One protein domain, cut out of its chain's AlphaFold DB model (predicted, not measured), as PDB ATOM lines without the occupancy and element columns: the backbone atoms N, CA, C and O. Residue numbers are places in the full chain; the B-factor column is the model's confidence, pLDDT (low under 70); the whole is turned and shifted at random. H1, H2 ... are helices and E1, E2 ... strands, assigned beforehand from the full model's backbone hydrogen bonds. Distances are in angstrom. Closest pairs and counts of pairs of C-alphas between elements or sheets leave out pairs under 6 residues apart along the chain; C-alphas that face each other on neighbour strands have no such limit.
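AT A GLANCE: This is residues 194 to 285 of the 296 residues of an uncharacterized protein of Pedobacter sp. Leaf176 (UniProt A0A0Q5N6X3). A twisted wall of three antiparallel strands has one long helix, H2, running slantwise over one face. The short helix H1 packs on H2, and H3 lies farther out, past the last residue of H2. The printed part has 92 residues, with three named helices and three named strands in the order H1 E1 E2 H2 H3 E3; the sheet runs E2 E1 E3. The class is mixed, helices and strands, with under half of the residues in named elements. The whole is compact by its radius of gyration of the C-alphas, 13.7 A, yet elongated in outline, with spans of 43 by 22 by 20 A.

HOW THE PARTS SIT: H1, residues 206 to 209, touches H2, residues 244 to 256; their closest C-alphas are those of Tyr 209 and Lys 249, 5.0 A apart. E1, residues 221 to 227, and E2, residues 233 to 238, form a hairpin, antiparallel at 159 degrees, with N 224 and O 237 within hydrogen-bond range at 2.8 A. H2 is on the sheet at a height of 8.6 A, over E1, and its line stands at 41 degrees to that of E1 on the local plane. The closest C-alphas of E2 and H2, those of Ile 236 and Gln 251, are 8.0 A apart. H3, residues 259 to 265, is apart from H2 and not on the sheet. E3, residues 274 to 280, is antiparallel to E1 at 160 degrees, with N 225 and O 276 at 2.8 A and N 278 and O 223 at 2.8 A. E2, H2, H3 and E3 make a split strand-helix-strand unit, two strands running the same way with E1 between them, and its crossover is left-handed. Every O i to N i+4 pair is within hydrogen-bond range in H3, 8 of 9 are in H2, and H1 is too short for such a pair.

IN THESE COORDINATES: H1 begins at C-alpha 206, (245.487, 234.988, 288.849), and is 5.5 A long. E1 measures 19.2 A, E2 14.1 A, H2 18.9 A and H3 9.8 A from first to last C-alpha. E3 measures 19.3 A and ends at C-alpha 280, (245.603, 240.625, 282.241).

THE WHOLE: The two C-alphas farthest apart, those of Ala 214 and Ser 271, are 43.5 A apart. The link from H1 to E1, 11 residues, is long, and within it residues 211 to 212 pair in parallel with residues 283 to 284. The printed part has no cut. The mean pLDDT of the printed part is 87.9, and residues 194 to 200 are under 70.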
ATOM      1  N   VAL A 194     262.575 249.227 278.519       63.09
ATOM      2  CA  VAL A 194     263.936 248.702 278.333       63.09
ATOM      3  C   VAL A 194     263.987 247.987 276.978       63.09
ATOM      4  O   VAL A 194     263.083 247.217 276.663       63.09
ATOM      5  N   GLU A 195     265.039 248.192 276.178       59.66
ATOM      6  CA  GLU A 195     265.169 247.594 274.832       59.66
ATOM      7  C   GLU A 195     264.951 246.071 274.801       59.66
ATOM      8  O   GLU A 195     264.503 245.514 273.794       59.66
ATOM      9  N   LYS A 196     265.238 245.393 275.917       63.25
ATOM     10  CA  LYS A 196     264.929 243.984 276.144       63.25
ATOM     11  C   LYS A 196     264.009 243.863 277.346       63.25
ATOM     12  O   LYS A 196     264.475 243.802 278.476       63.25
ATOM     13  N   ILE A 197     262.707 243.800 277.088       65.56
ATOM     14  CA  ILE A 197     261.738 243.336 278.077       65.56
ATOM     15  C   ILE A 197     261.605 241.822 277.912       65.56
ATOM     16  O   ILE A 197     261.137 241.360 276.868       65.56
ATOM     17  N   PRO A 198     262.013 241.032 278.909       64.25
ATOM     18  CA  PRO A 198     261.776 239.604 278.932       64.25
ATOM     19  C   PRO A 198     260.283 239.353 278.948       64.25
ATOM     20  O   PRO A 198     259.539 239.962 279.710       64.25
ATOM     21  N   TYR A 199     259.853 238.390 278.150       65.62
ATOM     22  CA  TYR A 199     258.442 238.051 278.051       65.62
ATOM     23  C   TYR A 199     257.838 237.487 279.342       65.62
ATOM     24  O   TYR A 199     256.625 237.523 279.508       65.62
ATOM     25  N   ASN A 200     258.670 236.953 280.239       66.25
ATOM     26  CA  ASN A 200     258.243 236.434 281.532       66.25
ATOM     27  C   ASN A 200     257.971 237.599 282.482       66.25
ATOM     28  O   ASN A 200     258.776 237.826 283.376       66.25
ATOM     29  N   LEU A 201     256.902 238.365 282.267       71.25
ATOM     30  CA  LEU A 201     256.517 239.450 283.174       71.25
ATOM     31  C   LEU A 201     256.512 238.969 284.638       71.25
ATOM     32  O   LEU A 201     256.290 237.776 284.886       71.25
ATOM     33  N   PRO A 202     256.737 239.871 285.613       79.19
ATOM     34  CA  PRO A 202     256.550 239.547 287.021       79.19
ATOM     35  C   PRO A 202     255.218 238.823 287.215       79.19
ATOM     36  O   PRO A 202     254.173 239.301 286.769       79.19
ATOM     37  N   TYR A 203     255.281 237.634 287.815       82.06
ATOM     38  CA  TYR A 203     254.118 236.770 287.944       82.06
ATOM     39  C   TYR A 203     253.069 237.446 288.827       82.06
ATOM     40  O   TYR A 203     253.326 237.741 289.996       82.06
ATOM     41  N   LEU A 204     251.888 237.673 288.257       89.06
ATOM     42  CA  LEU A 204     250.696 238.072 288.993       89.06
ATOM     43  C   LEU A 204     249.860 236.820 289.215       89.06
ATOM     44  O   LEU A 204     249.454 236.169 288.250       89.06
ATOM     45  N   ASN A 205     249.591 236.481 290.474       90.38
ATOM     46  CA  ASN A 205     248.785 235.310 290.774       90.38
ATOM     47  C   ASN A 205     247.324 235.581 290.393       90.38
ATOM     48  O   ASN A 205     246.654 236.414 291.008       90.38
ATOM     49  N   TYR A 206     246.842 234.860 289.379       89.75
ATOM     50  CA  TYR A 206     245.487 234.988 288.849       89.75
ATOM     51  C   TYR A 206     244.407 234.889 289.926       89.75
ATOM     52  O   TYR A 206     243.491 235.710 289.950       89.75
ATOM     53  N   ASP A 207     244.539 233.957 290.870       91.38
ATOM     54  CA  ASP A 207     243.530 233.743 291.910       91.38
ATOM     55  C   ASP A 207     243.366 234.945 292.843       91.38
ATOM     56  O   ASP A 207     242.280 235.176 293.377       91.38
ATOM     57  N   ASN A 208     244.411 235.759 292.981       92.44
ATOM     58  CA  ASN A 208     244.390 236.925 293.848       92.44
ATOM     59  C   ASN A 208     243.733 238.145 293.191       92.44
ATOM     60  O   ASN A 208     243.206 239.007 293.900       92.44
ATOM     61  N   TYR A 209     243.741 238.231 291.854       92.56
ATOM     62  CA  TYR A 209     243.144 239.359 291.134       92.56
ATOM     63  C   TYR A 209     241.876 239.029 290.348       92.56
ATOM     64  O   TYR A 209     241.162 239.960 289.963       92.56
ATOM     65  N   LYS A 210     241.541 237.747 290.153       91.81
ATOM     66  CA  LYS A 210     240.324 237.355 289.438       91.81
ATOM     67  C   LYS A 210     239.058 237.857 290.134       91.81
ATOM     68  O   LYS A 210     238.985 238.024 291.358       91.81
ATOM     69  N   THR A 211     238.033 238.103 289.333       90.19
ATOM     70  CA  THR A 211     236.694 238.488 289.761       90.19
ATOM     71  C   THR A 211     235.653 237.850 288.857       90.19
ATOM     72  O   THR A 211     235.874 237.668 287.660       90.19
ATOM     73  N   TYR A 212     234.498 237.538 289.429       88.06
ATOM     74  CA  TYR A 212     233.382 236.952 288.698       88.06
ATOM     75  C   TYR A 212     232.536 238.054 288.065       88.06
ATOM     76  O   TYR A 212     232.140 238.995 288.751       88.06
ATOM     77  N   SER A 213     232.306 237.960 286.755       85.75
ATOM     78  CA  SER A 213     231.488 238.914 285.993       85.75
ATOM     79  C   SER A 213     231.037 238.243 284.697       85.75
ATOM     80  O   SER A 213     231.826 238.091 283.761       85.75
ATOM     81  N   ALA A 214     229.779 237.805 284.635       80.88
ATOM     82  CA  ALA A 214     229.243 237.145 283.441       80.88
ATOM     83  C   ALA A 214     229.274 238.071 282.210       80.88
ATOM     84  O   ALA A 214     229.663 237.655 281.124       80.88
ATOM     85  N   ASP A 215     228.953 239.348 282.405       84.50
ATOM     86  CA  ASP A 215     228.918 240.409 281.391       84.50
ATOM     87  C   ASP A 215     230.304 240.838 280.878       84.50
ATOM     88  O   ASP A 215     230.423 241.342 279.761       84.50
ATOM     89  N   LYS A 216     231.361 240.628 281.674       84.00
ATOM     90  CA  LYS A 216     232.739 241.024 281.334       84.00
ATOM     91  C   LYS A 216     233.665 239.843 281.063       84.00
ATOM     92  O   LYS A 216     234.870 240.036 280.917       84.00
ATOM     93  N   THR A 217     233.137 238.623 280.987       82.12
ATOM     94  CA  THR A 217     233.951 237.433 280.714       82.12
ATOM     95  C   THR A 217     234.727 237.603 279.402       82.12
ATOM     96  O   THR A 217     234.159 237.951 278.368       82.12
ATOM     97  N   GLY A 218     236.045 237.390 279.451       79.00
ATOM     98  CA  GLY A 218     236.942 237.575 278.302       79.00
ATOM     99  C   GLY A 218     237.393 239.021 278.049       79.00
ATOM    100  O   GLY A 218     238.241 239.248 277.180       79.00
ATOM    101  N   MET A 219     236.892 239.999 278.814       87.56
ATOM    102  CA  MET A 219     237.468 241.344 278.831       87.56
ATOM    103  C   MET A 219     238.840 241.334 279.515       87.56
ATOM    104  O   MET A 219     239.147 240.486 280.356       87.56
ATOM    105  N   TYR A 220     239.678 242.291 279.134       91.00
ATOM    106  CA  TYR A 220     241.046 242.432 279.616       91.00
ATOM    107  C   TYR A 220     241.206 243.759 280.358       91.00
ATOM    108  O   TYR A 220     240.534 244.738 280.039       91.00
ATOM    109  N   CYS A 221     242.137 243.779 281.304       93.31
ATOM    110  CA  CYS A 221     242.639 244.975 281.956       93.31
ATOM    111  C   CYS A 221     244.030 245.284 281.387       93.31
ATOM    112  O   CYS A 221     244.904 244.411 281.348       93.31
ATOM    113  N   LEU A 222     244.224 246.519 280.925       94.56
ATOM    114  CA  LEU A 222     245.490 247.026 280.407       94.56
ATOM    115  C   LEU A 222     245.977 248.159 281.305       94.56
ATOM    116  O   LEU A 222     245.300 249.177 281.454       94.56
ATOM    117  N   PHE A 223     247.169 248.020 281.872       94.88
ATOM    118  CA  PHE A 223     247.742 249.044 282.744       94.88
ATOM    119  C   PHE A 223     249.260 249.078 282.645       94.88
ATOM    120  O   PHE A 223     249.889 248.072 282.333       94.88
ATOM    121  N   SER A 224     249.860 250.238 282.918       92.75
ATOM    122  CA  SER A 224     251.308 250.377 283.049       92.75
ATOM    123  C   SER A 224     251.740 250.546 284.494       92.75
ATOM    124  O   SER A 224     251.087 251.258 285.254       92.75
ATOM    125  N   VAL A 225     252.894 249.989 284.825       92.62
ATOM    126  CA  VAL A 225     253.611 250.159 286.085       92.62
ATOM    127  C   VAL A 225     254.928 250.850 285.768       92.62
ATOM    128  O   VAL A 225     255.733 250.311 285.013       92.62
ATOM    129  N   LYS A 226     255.125 252.048 286.311       91.94
ATOM    130  CA  LYS A 226     256.386 252.785 286.238       91.94
ATOM    131  C   LYS A 226     257.202 252.472 287.485       91.94
ATOM    132  O   LYS A 226     256.696 252.644 288.596       91.94
ATOM    133  N   LEU A 227     258.435 252.025 287.283       91.62
ATOM    134  CA  LEU A 227     259.403 251.776 288.339       91.62
ATOM    135  C   LEU A 227     260.502 252.839 288.327       91.62
ATOM    136  O   LEU A 227     260.915 253.273 287.249       91.62
ATOM    137  N   ASP A 228     260.977 253.209 289.514       92.19
ATOM    138  CA  ASP A 228     262.168 254.044 289.688       92.19
ATOM    139  C   ASP A 228     263.459 253.240 289.420       92.19
ATOM    140  O   ASP A 228     263.440 252.033 289.146       92.19
ATOM    141  N   SER A 229     264.609 253.904 289.517       91.12
ATOM    142  CA  SER A 229     265.935 253.282 289.376       91.12
ATOM    143  C   SER A 229     266.257 252.243 290.460       91.12
ATOM    144  O   SER A 229     267.088 251.360 290.247       91.12
ATOM    145  N   ASN A 230     265.557 252.300 291.597       91.50
ATOM    146  CA  ASN A 230     265.635 251.340 292.697       91.50
ATOM    147  C   ASN A 230     264.607 250.200 292.571       91.50
ATOM    148  O   ASN A 230     264.544 249.334 293.451       91.50
ATOM    149  N   LEU A 231     263.839 250.179 291.476       90.69
ATOM    150  CA  LEU A 231     262.790 249.215 291.155       90.69
ATOM    151  C   LEU A 231     261.582 249.246 292.100       90.69
ATOM    152  O   LEU A 231     260.865 248.252 292.228       90.69
ATOM    153  N   ASN A 232     261.329 250.391 292.729       92.94
ATOM    154  CA  ASN A 232     260.095 250.651 293.460       92.94
ATOM    155  C   ASN A 232     259.011 251.159 292.510       92.94
ATOM    156  O   ASN A 232     259.293 251.863 291.542       92.94
ATOM    157  N   ILE A 233     257.752 250.843 292.811       94.38
ATOM    158  CA  ILE A 233     256.608 251.337 292.041       94.38
ATOM    159  C   ILE A 233     256.426 252.836 292.301       94.38
ATOM    160  O   ILE A 233     256.006 253.229 293.386       94.38
ATOM    161  N   GLU A 234     256.657 253.663 291.284       94.62
ATOM    162  CA  GLU A 234     256.352 255.098 291.325       94.62
ATOM    163  C   GLU A 234     254.886 255.370 290.990       94.62
ATOM    164  O   GLU A 234     254.233 256.222 291.591       94.62
ATOM    165  N   LYS A 235     254.372 254.685 289.962       94.94
ATOM    166  CA  LYS A 235     253.054 254.985 289.401       94.94
ATOM    167  C   LYS A 235     252.433 253.775 288.725       94.94
ATOM    168  O   LYS A 235     253.107 253.031 288.018       94.94
ATOM    169  N   ILE A 236     251.117 253.646 288.872       95.44
ATOM    170  CA  ILE A 236     250.296 252.698 288.117       95.44
ATOM    171  C   ILE A 236     249.254 253.496 287.330       95.44
ATOM    172  O   ILE A 236     248.596 254.372 287.889       95.44
ATOM    173  N   ILE A 237     249.129 253.226 286.030       94.50
ATOM    174  CA  ILE A 237     248.178 253.894 285.132       94.50
ATOM    175  C   ILE A 237     247.327 252.827 284.462       94.50
ATOM    176  O   ILE A 237     247.857 252.009 283.717       94.50
ATOM    177  N   PHE A 238     246.021 252.853 284.701       95.44
ATOM    178  CA  PHE A 238     245.064 251.988 284.019       95.44
ATOM    179  C   PHE A 238     244.596 252.657 282.725       95.44
ATOM    180  O   PHE A 238     244.256 253.839 282.727       95.44
ATOM    181  N   TYR A 239     244.619 251.909 281.623       94.62
ATOM    182  CA  TYR A 239     244.174 252.366 280.304       94.62
ATOM    183  C   TYR A 239     242.755 251.894 279.981       94.62
ATOM    184  O   TYR A 239     242.065 252.516 279.179       94.62
ATOM    185  N   THR A 240     242.331 250.793 280.594       92.94
ATOM    186  CA  THR A 240     240.972 250.257 280.527       92.94
ATOM    187  C   THR A 240     240.121 250.772 281.688       92.94
ATOM    188  O   THR A 240     240.632 251.097 282.764       92.94
ATOM    189  N   ASP A 241     238.811 250.851 281.464       90.19
ATOM    190  CA  ASP A 241     237.835 251.273 282.473       90.19
ATOM    191  C   ASP A 241     237.424 250.096 283.376       90.19
ATOM    192  O   ASP A 241     236.334 249.525 283.280       90.19
ATOM    193  N   ASP A 242     238.366 249.666 284.217       89.69
ATOM    194  CA  ASP A 242     238.143 248.610 285.203       89.69
ATOM    195  C   ASP A 242     237.560 249.167 286.506       89.69
ATOM    196  O   ASP A 242     237.797 250.315 286.892       89.69
ATOM    197  N   ASN A 243     236.830 248.324 287.240       88.31
ATOM    198  CA  ASN A 243     236.290 248.717 288.538       88.31
ATOM    199  C   ASN A 243     237.403 248.873 289.598       88.31
ATOM    200  O   ASN A 243     238.472 248.260 289.523       88.31
ATOM    201  N   GLU A 244     237.130 249.666 290.635       92.69
ATOM    202  CA  GLU A 244     238.101 249.942 291.703       92.69
ATOM    203  C   GLU A 244     238.509 248.694 292.500       92.69
ATOM    204  O   GLU A 244     239.609 248.635 293.051       92.69
ATOM    205  N   ILE A 245     237.657 247.667 292.538       92.31
ATOM    206  CA  ILE A 245     237.961 246.395 293.205       92.31
ATOM    207  C   ILE A 245     239.124 245.695 292.490       92.31
ATOM    208  O   ILE A 245     240.093 245.300 293.139       92.31
ATOM    209  N   ILE A 246     239.067 245.575 291.162       93.00
ATOM    210  CA  ILE A 246     240.113 244.954 290.342       93.00
ATOM    211  C   ILE A 246     241.399 245.763 290.419       93.00
ATOM    212  O   ILE A 246     242.460 245.187 290.655       93.00
ATOM    213  N   LYS A 247     241.311 247.093 290.292       95.50
ATOM    214  CA  LYS A 247     242.486 247.968 290.406       95.50
ATOM    215  C   LYS A 247     243.203 247.755 291.738       95.50
ATOM    216  O   LYS A 247     244.414 247.543 291.739       95.50
ATOM    217  N   LYS A 248     242.467 247.713 292.855       96.19
ATOM    218  CA  LYS A 248     243.029 247.434 294.189       96.19
ATOM    219  C   LYS A 248     243.652 246.041 294.288       96.19
ATOM    220  O   LYS A 248     244.746 245.910 294.833       96.19
ATOM    221  N   LYS A 249     242.995 245.003 293.757       96.00
ATOM    222  CA  LYS A 249     243.552 243.640 293.748       96.00
ATOM    223  C   LYS A 249     244.870 243.572 292.969       96.00
ATOM    224  O   LYS A 249     245.855 243.067 293.495       96.00
ATOM    225  N   LEU A 250     244.914 244.147 291.765       96.00
ATOM    226  CA  LEU A 250     246.127 244.205 290.942       96.00
ATOM    227  C   LEU A 250     247.243 244.999 291.627       96.00
ATOM    228  O   LEU A 250     248.380 244.546 291.668       96.00
ATOM    229  N   GLN A 251     246.922 246.145 292.233       95.75
ATOM    230  CA  GLN A 251     247.881 246.923 293.025       95.75
ATOM    231  C   GLN A 251     248.465 246.117 294.192       95.75
ATOM    232  O   GLN A 251     249.665 246.199 294.453       95.75
ATOM    233  N   ASN A 252     247.643 245.334 294.890       95.31
ATOM    234  CA  ASN A 252     248.104 244.488 295.988       95.31
ATOM    235  C   ASN A 252     248.996 243.341 295.501       95.31
ATOM    236  O   ASN A 252     249.979 243.033 296.168       95.31
ATOM    237  N   GLU A 253     248.700 242.747 294.344       94.81
ATOM    238  CA  GLU A 253     249.573 241.733 293.742       94.81
ATOM    239  C   GLU A 253     250.907 242.313 293.287       94.81
ATOM    240  O   GLU A 253     251.952 241.734 293.568       94.81
ATOM    241  N   LEU A 254     250.903 243.499 292.678       94.38
ATOM    242  CA  LEU A 254     252.130 244.173 292.253       94.38
ATOM    243  C   LEU A 254     253.077 244.460 293.424       94.38
ATOM    244  O   LEU A 254     254.287 244.356 293.263       94.38
ATOM    245  N   LYS A 255     252.552 244.769 294.617       92.44
ATOM    246  CA  LYS A 255     253.372 244.959 295.828       92.44
ATOM    247  C   LYS A 255     254.089 243.684 296.282       92.44
ATOM    248  O   LYS A 255     255.081 243.778 296.995       92.44
ATOM    249  N   LYS A 256     253.583 242.508 295.899       92.38
ATOM    250  CA  LYS A 256     254.200 241.208 296.199       92.38
ATOM    251  C   LYS A 256     255.244 240.813 295.153       92.38
ATOM    252  O   LYS A 256     256.024 239.895 295.393       92.38
ATOM    253  N   CYS A 257     255.262 241.466 293.991       89.69
ATOM    254  CA  CYS A 257     256.227 241.171 292.944       89.69
ATOM    255  C   CYS A 257     257.632 241.620 293.355       89.69
ATOM    256  O   CYS A 257     257.865 242.787 293.669       89.69
ATOM    257  N   SER A 258     258.601 240.712 293.246       89.50
ATOM    258  CA  SER A 258     260.014 241.067 293.371       89.50
ATOM    259  C   SER A 258     260.556 241.592 292.039       89.50
ATOM    260  O   SER A 258     261.130 240.857 291.233       89.50
ATOM    261  N   PHE A 259     260.349 242.887 291.773       89.12
ATOM    262  CA  PHE A 259     260.871 243.535 290.563       89.12
ATOM    263  C   PHE A 259     262.403 243.536 290.509       89.12
ATOM    264  O   PHE A 259     262.968 243.475 289.417       89.12
ATOM    265  N   LYS A 260     263.069 243.545 291.671       88.94
ATOM    266  CA  LYS A 260     264.529 243.426 291.785       88.94
ATOM    267  C   LYS A 260     265.021 242.075 291.285       88.94
ATOM    268  O   LYS A 260     265.845 242.037 290.374       88.94
ATOM    269  N   ASP A 261     264.462 240.981 291.800       88.88
ATOM    270  CA  ASP A 261     264.850 239.632 291.363       88.88
ATOM    271  C   ASP A 261     264.532 239.422 289.886       88.88
ATOM    272  O   ASP A 261     265.319 238.833 289.146       88.88
ATOM    273  N   TYR A 262     263.394 239.956 289.433       87.12
ATOM    274  CA  TYR A 262     263.034 239.944 288.025       87.12
ATOM    275  C   TYR A 262     264.073 240.668 287.157       87.12
ATOM    276  O   TYR A 262     264.506 240.115 286.143       87.12
ATOM    277  N   ALA A 263     264.500 241.870 287.545       87.25
ATOM    278  CA  ALA A 263     265.489 242.630 286.793       87.25
ATOM    279  C   ALA A 263     266.858 241.942 286.755       87.25
ATOM    280  O   ALA A 263     267.463 241.864 285.684       87.25
ATOM    281  N   ILE A 264     267.303 241.386 287.888       87.75
ATOM    282  CA  ILE A 264     268.565 240.642 288.004       87.75
ATOM    283  C   ILE A 264     268.528 239.394 287.123       87.75
ATOM    284  O   ILE A 264     269.400 239.212 286.280       87.75
ATOM    285  N   LYS A 265     267.485 238.561 287.255       88.25
ATOM    286  CA  LYS A 265     267.326 237.315 286.484       88.25
ATOM    287  C   LYS A 265     267.419 237.538 284.975       88.25
ATOM    288  O   LYS A 265     267.790 236.632 284.232       88.25
ATOM    289  N   ASN A 266     267.034 238.724 284.523       84.06
ATOM    290  CA  ASN A 266     266.911 239.044 283.116       84.06
ATOM    291  C   ASN A 266     267.939 240.061 282.601       84.06
ATOM    292  O   ASN A 266     267.833 240.482 281.448       84.06
ATOM    293  N   ASN A 267     268.928 240.439 283.417       86.06
ATOM    294  CA  ASN A 267     269.984 241.390 283.060       86.06
ATOM    295  C   ASN A 267     269.437 242.708 282.482       86.06
ATOM    296  O   ASN A 267     269.878 243.175 281.428       86.06
ATOM    297  N   LEU A 268     268.434 243.290 283.142       85.44
ATOM    298  CA  LEU A 268     267.833 244.547 282.698       85.44
ATOM    299  C   LEU A 268     268.718 245.739 283.053       85.44
ATOM    300  O   LEU A 268     269.254 245.813 284.156       85.44
ATOM    301  N   ASN A 269     268.816 246.715 282.149       84.88
ATOM    302  CA  ASN A 269     269.358 248.022 282.503       84.88
ATOM    303  C   ASN A 269     268.274 248.823 283.231       84.88
ATOM    304  O   ASN A 269     267.279 249.214 282.624       84.88
ATOM    305  N   THR A 270     268.477 249.055 284.525       85.44
ATOM    306  CA  THR A 270     267.503 249.717 285.405       85.44
ATOM    307  C   THR A 270     267.977 251.076 285.901       85.44
ATOM    308  O   THR A 270     267.339 251.660 286.769       85.44
ATOM    309  N   SER A 271     269.081 251.599 285.358       84.94
ATOM    310  CA  SER A 271     269.724 252.840 285.822       84.94
ATOM    311  C   SER A 271     268.787 254.055 285.869       84.94
ATOM    312  O   SER A 271     268.953 254.920 286.722       84.94
ATOM    313  N   GLN A 272     267.780 254.101 284.995       85.81
ATOM    314  CA  GLN A 272     266.777 255.171 284.929       85.81
ATOM    315  C   GLN A 272     265.373 254.712 285.358       85.81
ATOM    316  O   GLN A 272     264.401 255.444 285.179       85.81
ATOM    317  N   GLY A 273     265.247 253.497 285.896       86.62
ATOM    318  CA  GLY A 273     263.962 252.817 286.007       86.62
ATOM    319  C   GLY A 273     263.408 252.430 284.635       86.62
ATOM    320  O   GLY A 273     264.099 252.506 283.618       86.62
ATOM    321  N   PHE A 274     262.160 251.969 284.600       85.69
ATOM    322  CA  PHE A 274     261.463 251.647 283.354       85.69
ATOM    323  C   PHE A 274     259.958 251.536 283.587       85.69
ATOM    324  O   PHE A 274     259.482 251.444 284.718       85.69
ATOM    325  N   SER A 275     259.187 251.508 282.501       86.94
ATOM    326  CA  SER A 275     257.761 251.174 282.557       86.94
ATOM    327  C   SER A 275     257.481 249.787 281.987       86.94
ATOM    328  O   SER A 275     258.129 249.353 281.039       86.94
ATOM    329  N   TYR A 276     256.467 249.117 282.527       87.00
ATOM    330  CA  TYR A 276     255.898 247.895 281.962       87.00
ATOM    331  C   TYR A 276     254.407 248.022 281.787       87.00
ATOM    332  O   TYR A 276     253.719 248.427 282.712       87.00
ATOM    333  N   ILE A 277     253.905 247.621 280.628       91.00
ATOM    334  CA  ILE A 277     252.482 247.390 280.385       91.00
ATOM    335  C   ILE A 277     252.153 245.922 280.624       91.00
ATOM    336  O   ILE A 277     252.842 245.040 280.107       91.00
ATOM    337  N   PHE A 278     251.087 245.698 281.381       91.62
ATOM    338  CA  PHE A 278     250.477 244.410 281.657       91.62
ATOM    339  C   PHE A 278     249.139 244.319 280.927       91.62
ATOM    340  O   PHE A 278     248.344 245.259 280.965       91.62
ATOM    341  N   GLU A 279     248.894 243.171 280.300       92.44
ATOM    342  CA  GLU A 279     247.601 242.765 279.747       92.44
ATOM    343  C   GLU A 279     247.138 241.530 280.524       92.44
ATOM    344  O   GLU A 279     247.709 240.452 280.375       92.44
ATOM    345  N   VAL A 280     246.135 241.699 281.385       92.44
ATOM    346  CA  VAL A 280     245.603 240.625 282.241       92.44
ATOM    347  C   VAL A 280     244.113 240.429 281.993       92.44
ATOM    348  O   VAL A 280     243.438 241.324 281.495       92.44
ATOM    349  N   TYR A 281     243.580 239.267 282.364       91.69
ATOM    350  CA  TYR A 281     242.176 238.907 282.139       91.69
ATOM    351  C   TYR A 281     241.509 238.649 283.483       91.69
ATOM    352  O   TYR A 281     241.401 237.501 283.892       91.69
ATOM    353  N   PRO A 282     241.114 239.693 284.226       92.12
ATOM    354  CA  PRO A 282     240.642 239.522 285.594       92.12
ATOM    355  C   PRO A 282     239.230 238.924 285.659       92.12
ATOM    356  O   PRO A 282     238.814 238.476 286.721       92.12
ATOM    357  N   TYR A 283     238.480 238.929 284.558       90.00
ATOM    358  CA  TYR A 283     237.073 238.549 284.534       90.00
ATOM    359  C   TYR A 283     236.888 237.080 284.161       90.00
ATOM    360  O   TYR A 283     237.098 236.684 283.014       90.00
ATOM    361  N   THR A 284     236.438 236.293 285.132       85.75
ATOM    362  CA  THR A 284     236.059 234.890 284.947       85.75
ATOM    363  C   THR A 284     234.537 234.752 284.875       85.75
ATOM    364  O   THR A 284     233.828 235.515 285.548       85.75
ATOM    365  N   PRO A 285     234.015 233.771 284.111       83.25
ATOM    366  CA  PRO A 285     232.615 233.387 284.235       83.25
ATOM    367  C   PRO A 285     232.327 232.985 285.683       83.25
ATOM    368  O   PRO A 285     233.227 232.503 286.380       83.25
TER     369      PRO A 285